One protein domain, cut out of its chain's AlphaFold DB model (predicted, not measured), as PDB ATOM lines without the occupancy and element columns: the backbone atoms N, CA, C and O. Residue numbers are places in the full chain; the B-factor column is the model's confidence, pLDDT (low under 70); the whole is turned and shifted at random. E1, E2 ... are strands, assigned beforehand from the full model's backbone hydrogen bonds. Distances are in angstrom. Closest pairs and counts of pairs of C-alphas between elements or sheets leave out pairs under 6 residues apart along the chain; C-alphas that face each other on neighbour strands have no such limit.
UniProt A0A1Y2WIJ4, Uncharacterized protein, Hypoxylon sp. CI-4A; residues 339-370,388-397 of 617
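What this domain is: This is residues 339 to 370 and 388 to 397 of the 617 residues of an uncharacterized protein of Hypoxylon sp. CI-4A (UniProt A0A1Y2WIJ4). A flat row of three small strand pieces: a two-stranded ribbon, E1 with E7, makes one end, a three-stranded sheet, E3, E2 and E6, is in the middle, and a separate hairpin, E4 with E5, makes the other end. The ribbon and the sheet are one bent strip, in which E1 runs on into E2 and E6 runs on into E7, while E3 folds back beside E2. The printed part has 42 residues, with no named helix and seven short strands, E1 to E7 in order along the chain; the class is all strand, and the three sheets, E1 - E7, E3 - E2 - E6 and E4 - E5, are antiparallel. It is only just loose, close to compact, with a radius of gyration of the C-alphas of 11.2 A and spans of 36 by 22 by 11 A.

How they stand to each other: E1, residues 339 to 342, is the antiparallel neighbour of E7, residues 393 to 397, at 136 degrees; N 340 and O 395 are 2.7 A apart, within hydrogen-bond range. E1 runs on into E2, residues 345 to 348, across a break of 2 residues, at 35 degrees. E2 and E3, residues 351 to 354, form a hairpin at 151 degrees, with N 346 and O 353 at 2.8 A. On the other side of E2 is E6, residues 388 to 390, antiparallel at 169 degrees, with N 347 and O 388 at 2.8 A; E3 and E6 are the edge strands. E4, residues 361 to 363, and E5, residues 366 to 368, form a hairpin at 146 degrees, with N 368 and O 361 at 2.8 A. This hairpin is apart from E2, and E5 and E6 are only just apart, their closest C-alphas 8.4 A from each other. E6 runs on into E7 across a break of 2 residues, at 60 degrees.

Where its parts are: E1 begins at C-alpha 339, (-44.580, 1.426, -52.802), and is 9.8 A long from first to last C-alpha. E2 is 10.1 A long and E3 10.4 A. E4 begins at C-alpha 361, (-18.188, 5.513, -49.466), and is 6.4 A long; E5 is 6.3 A and E6 6.7 A. E7, the longest strand by residues, is 12.2 A long and ends at C-alpha 397, (-45.243, -1.613, -47.467).

The domain as a whole: The two C-alphas farthest apart, those of Gly 365 and Ser 397, are 36.8 A from each other, and the first and last printed C-alphas are 6.2 A apart. Residues 371 to 387 are not printed, and C-alphas 370 and 388 are 10.0 A apart across this cut. Of the links that are printed whole, that from E3 to E4 is short and the others are tight. The mean pLDDT of the printed part is 72.8; residues 339 to 342, 349 to 351 and 393 to 397 are under 70.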
ATOM      1  N   THR A 339     -45.892   1.840 -52.298       46.84
ATOM      2  CA  THR A 339     -44.580   1.426 -52.802       46.84
ATOM      3  C   THR A 339     -43.499   2.276 -52.129       46.84
ATOM      4  O   THR A 339     -43.383   3.470 -52.391       46.84
ATOM      5  N   THR A 340     -42.699   1.651 -51.266       50.84
ATOM      6  CA  THR A 340     -41.586   2.257 -50.531       50.84
ATOM      7  C   THR A 340     -40.256   1.933 -51.204       50.84
ATOM      8  O   THR A 340     -39.968   0.789 -51.563       50.84
ATOM      9  N   VAL A 341     -39.424   2.960 -51.373       59.28
ATOM     10  CA  VAL A 341     -38.063   2.832 -51.902       59.28
ATOM     11  C   VAL A 341     -37.095   2.701 -50.729       59.28
ATOM     12  O   VAL A 341     -36.957   3.623 -49.930       59.28
ATOM     13  N   TYR A 342     -36.404   1.573 -50.635       67.56
ATOM     14  CA  TYR A 342     -35.317   1.360 -49.689       67.56
ATOM     15  C   TYR A 342     -34.007   1.893 -50.292       67.56
ATOM     16  O   TYR A 342     -33.617   1.454 -51.383       67.56
ATOM     17  N   PRO A 343     -33.319   2.838 -49.626       73.38
ATOM     18  CA  PRO A 343     -32.060   3.385 -50.121       73.38
ATOM     19  C   PRO A 343     -30.932   2.338 -50.066       73.38
ATOM     20  O   PRO A 343     -30.999   1.391 -49.277       73.38
ATOM     21  N   PRO A 344     -29.878   2.490 -50.890       75.31
ATOM     22  CA  PRO A 344     -28.746   1.572 -50.876       75.31
ATOM     23  C   PRO A 344     -27.996   1.629 -49.538       75.31
ATOM     24  O   PRO A 344     -27.889   2.688 -48.911       75.31
ATOM     25  N   LYS A 345     -27.425   0.494 -49.119       83.75
ATOM     26  CA  LYS A 345     -26.663   0.371 -47.862       83.75
ATOM     27  C   LYS A 345     -25.395  -0.461 -48.023       83.75
ATOM     28  O   LYS A 345     -25.291  -1.284 -48.932       83.75
ATOM     29  N   VAL A 346     -24.442  -0.269 -47.121       77.12
ATOM     30  CA  VAL A 346     -23.185  -1.019 -47.037       77.12
ATOM     31  C   VAL A 346     -23.086  -1.717 -45.683       77.12
ATOM     32  O   VAL A 346     -23.388  -1.116 -44.659       77.12
ATOM     33  N   ILE A 347     -22.681  -2.988 -45.669       77.38
ATOM     34  CA  ILE A 347     -22.431  -3.758 -44.447       77.38
ATOM     35  C   ILE A 347     -20.928  -3.956 -44.275       77.38
ATOM     36  O   ILE A 347     -20.274  -4.517 -45.157       77.38
ATOM     37  N   VAL A 348     -20.401  -3.532 -43.126       75.88
ATOM     38  CA  VAL A 348     -18.991  -3.670 -42.737       75.88
ATOM     39  C   VAL A 348     -18.941  -4.367 -41.386       75.88
ATOM     40  O   VAL A 348     -19.531  -3.884 -40.427       75.88
ATOM     41  N   GLY A 349     -18.279  -5.525 -41.301       66.75
ATOM     42  CA  GLY A 349     -18.152  -6.255 -40.030       66.75
ATOM     43  C   GLY A 349     -19.484  -6.696 -39.403       66.75
ATOM     44  O   GLY A 349     -19.542  -6.895 -38.198       66.75
ATOM     45  N   GLY A 350     -20.549  -6.827 -40.204       65.19
ATOM     46  CA  GLY A 350     -21.898  -7.180 -39.740       65.19
ATOM     47  C   GLY A 350     -22.822  -5.985 -39.475       65.19
ATOM     48  O   GLY A 350     -24.036  -6.169 -39.441       65.19
ATOM     49  N   THR A 351     -22.294  -4.761 -39.387       62.47
ATOM     50  CA  THR A 351     -23.091  -3.542 -39.163       62.47
ATOM     51  C   THR A 351     -23.451  -2.868 -40.485       62.47
ATOM     52  O   THR A 351     -22.590  -2.677 -41.347       62.47
ATOM     53  N   GLY A 352     -24.730  -2.528 -40.664       70.25
ATOM     54  CA  GLY A 352     -25.255  -1.889 -41.870       70.25
ATOM     55  C   GLY A 352     -25.346  -0.371 -41.748       70.25
ATOM     56  O   GLY A 352     -25.862   0.145 -40.764       70.25
ATOM     57  N   TYR A 353     -24.914   0.329 -42.786       74.00
ATOM     58  CA  TYR A 353     -24.887   1.784 -42.850       74.00
ATOM     59  C   TYR A 353     -25.510   2.266 -44.168       74.00
ATOM     60  O   TYR A 353     -25.241   1.671 -45.220       74.00
ATOM     61  N   PRO A 354     -26.322   3.332 -44.162       80.06
ATOM     62  CA  PRO A 354     -26.843   3.909 -45.393       80.06
ATOM     63  C   PRO A 354     -25.707   4.516 -46.226       80.06
ATOM     64  O   PRO A 354     -24.716   5.015 -45.688       80.06
ATOM     65  N   PHE A 355     -25.849   4.497 -47.551       81.25
ATOM     66  CA  PHE A 355     -24.955   5.288 -48.391       81.25
ATOM     67  C   PHE A 355     -25.186   6.790 -48.149       81.25
ATOM     68  O   PHE A 355     -26.338   7.225 -48.072       81.25
ATOM     69  N   PRO A 356     -24.118   7.601 -48.084       74.81
ATOM     70  CA  PRO A 356     -24.236   9.049 -48.023       74.81
ATOM     71  C   PRO A 356     -24.842   9.589 -49.323       74.81
ATOM     72  O   PRO A 356     -24.750   8.970 -50.387       74.81
ATOM     73  N   THR A 357     -25.400  10.799 -49.266       76.75
ATOM     74  CA  THR A 357     -26.014  11.475 -50.424       76.75
ATOM     75  C   THR A 357     -25.030  11.696 -51.582       76.75
ATOM     76  O   THR A 357     -25.449  11.854 -52.724       76.75
ATOM     77  N   SER A 358     -23.718  11.662 -51.312       75.12
ATOM     78  CA  SER A 358     -22.659  11.704 -52.329       75.12
ATOM     79  C   SER A 358     -22.632  10.474 -53.248       75.12
ATOM     80  O   SER A 358     -22.017  10.528 -54.310       75.12
ATOM     81  N   GLY A 359     -23.287   9.370 -52.864       77.50
ATOM     82  CA  GLY A 359     -23.364   8.140 -53.657       77.50
ATOM     83  C   GLY A 359     -22.098   7.280 -53.627       77.50
ATOM     84  O   GLY A 359     -22.021   6.287 -54.347       77.50
ATOM     85  N   THR A 360     -21.108   7.625 -52.800       82.38
ATOM     86  CA  THR A 360     -19.851   6.876 -52.658       82.38
ATOM     87  C   THR A 360     -19.405   6.809 -51.202       82.38
ATOM     88  O   THR A 360     -19.493   7.813 -50.498       82.38
ATOM     89  N   VAL A 361     -18.850   5.675 -50.776       84.31
ATOM     90  CA  VAL A 361     -18.188   5.513 -49.466       84.31
ATOM     91  C   VAL A 361     -16.728   5.119 -49.660       84.31
ATOM     92  O   VAL A 361     -16.405   4.419 -50.616       84.31
ATOM     93  N   VAL A 362     -15.838   5.551 -48.766       83.56
ATOM     94  CA  VAL A 362     -14.422   5.151 -48.793       83.56
ATOM     95  C   VAL A 362     -14.138   4.258 -47.593       83.56
ATOM     96  O   VAL A 362     -14.259   4.694 -46.454       83.56
ATOM     97  N   ILE A 363     -13.759   3.004 -47.846       82.12
ATOM     98  CA  ILE A 363     -13.478   2.004 -46.806       82.12
ATOM     99  C   ILE A 363     -12.148   1.336 -47.135       82.12
ATOM    100  O   ILE A 363     -11.953   0.861 -48.253       82.12
ATOM    101  N   GLY A 364     -11.206   1.326 -46.189       79.19
ATOM    102  CA  GLY A 364      -9.885   0.724 -46.406       79.19
ATOM    103  C   GLY A 364      -9.112   1.345 -47.580       79.19
ATOM    104  O   GLY A 364      -8.365   0.649 -48.263       79.19
ATOM    105  N   GLY A 365      -9.344   2.630 -47.876       79.38
ATOM    106  CA  GLY A 365      -8.768   3.333 -49.032       79.38
ATOM    107  C   GLY A 365      -9.435   3.030 -50.382       79.38
ATOM    108  O   GLY A 365      -9.083   3.653 -51.381       79.38
ATOM    109  N   SER A 366     -10.419   2.127 -50.427       82.38
ATOM    110  CA  SER A 366     -11.195   1.818 -51.631       82.38
ATOM    111  C   SER A 366     -12.460   2.667 -51.691       82.38
ATOM    112  O   SER A 366     -13.232   2.705 -50.736       82.38
ATOM    113  N   THR A 367     -12.703   3.320 -52.830       88.94
ATOM    114  CA  THR A 367     -13.977   4.005 -53.102       88.94
ATOM    115  C   THR A 367     -15.004   2.989 -53.598       88.94
ATOM    116  O   THR A 367     -14.764   2.306 -54.592       88.94
ATOM    117  N   LEU A 368     -16.141   2.887 -52.911       86.31
ATOM    118  CA  LEU A 368     -17.241   1.977 -53.222       86.31
ATOM    119  C   LEU A 368     -18.483   2.772 -53.628       86.31
ATOM    120  O   LEU A 368     -18.812   3.788 -53.016       86.31
ATOM    121  N   THR A 369     -19.197   2.272 -54.632       88.81
ATOM    122  CA  THR A 369     -20.485   2.795 -55.113       88.81
ATOM    123  C   THR A 369     -21.587   1.759 -54.893       88.81
ATOM    124  O   THR A 369     -21.285   0.561 -54.911       88.81
ATOM    125  N   PRO A 370     -22.861   2.166 -54.755       86.06
ATOM    126  CA  PRO A 370     -23.977   1.234 -54.779       86.06
ATOM    127  C   PRO A 370     -23.934   0.376 -56.051       86.06
ATOM    128  O   PRO A 370     -23.638   0.901 -57.130       86.06
ATOM    129  N   THR A 388     -20.196  -5.921 -47.849       81.56
ATOM    130  CA  THR A 388     -21.362  -6.287 -48.674       81.56
ATOM    131  C   THR A 388     -22.167  -5.043 -49.026       81.56
ATOM    132  O   THR A 388     -22.597  -4.300 -48.146       81.56
ATOM    133  N   LEU A 389     -22.388  -4.808 -50.316       77.31
ATOM    134  CA  LEU A 389     -23.087  -3.643 -50.853       77.31
ATOM    135  C   LEU A 389     -24.492  -4.038 -51.310       77.31
ATOM    136  O   LEU A 389     -24.637  -4.960 -52.106       77.31
ATOM    137  N   TYR A 390     -25.513  -3.322 -50.849       77.56
ATOM    138  CA  TYR A 390     -26.909  -3.528 -51.233       77.56
ATOM    139  C   TYR A 390     -27.378  -2.393 -52.152       77.56
ATOM    140  O   TYR A 390     -27.179  -1.220 -51.812       77.56
ATOM    141  N   PRO A 391     -28.011  -2.712 -53.294       79.50
ATOM    142  CA  PRO A 391     -28.589  -1.706 -54.174       79.50
ATOM    143  C   PRO A 391     -29.855  -1.096 -53.569       79.50
ATOM    144  O   PRO A 391     -30.431  -1.630 -52.621       79.50
ATOM    145  N   SER A 392     -30.322   0.004 -54.161       75.94
ATOM    146  CA  SER A 392     -31.672   0.500 -53.893       75.94
ATOM    147  C   SER A 392     -32.701  -0.536 -54.338       75.94
ATOM    148  O   SER A 392     -32.602  -1.059 -55.451       75.94
ATOM    149  N   SER A 393     -33.717  -0.784 -53.519       67.94
ATOM    150  CA  SER A 393     -34.815  -1.683 -53.871       67.94
ATOM    151  C   SER A 393     -36.160  -1.009 -53.639       67.94
ATOM    152  O   SER A 393     -36.303  -0.130 -52.796       67.94
ATOM    153  N   THR A 394     -37.167  -1.397 -54.412       53.88
ATOM    154  CA  THR A 394     -38.548  -0.944 -54.228       53.88
ATOM    155  C   THR A 394     -39.380  -2.102 -53.711       53.88
ATOM    156  O   THR A 394     -39.426  -3.157 -54.348       53.88
ATOM    157  N   GLY A 395     -40.031  -1.915 -52.570       46.56
ATOM    158  CA  GLY A 395     -40.953  -2.884 -51.990       46.56
ATOM    159  C   GLY A 395     -42.305  -2.246 -51.712       46.56
ATOM    160  O   GLY A 395     -42.421  -1.033 -51.609       46.56
ATOM    161  N   ASN A 396     -43.344  -3.062 -51.594       43.50
ATOM    162  CA  ASN A 396     -44.642  -2.591 -51.127       43.50
ATOM    163  C   ASN A 396     -44.675  -2.716 -49.603       43.50
ATOM    164  O   ASN A 396     -44.435  -3.809 -49.086       43.50
ATOM    165  N   SER A 397     -44.969  -1.625 -48.902       37.53
ATOM    166  CA  SER A 397     -45.243  -1.613 -47.467       37.53
ATOM    167  C   SER A 397     -46.682  -1.157 -47.222       37.53
ATOM    168  O   SER A 397     -47.267  -0.418 -48.014       37.53
TER     169      SER A 397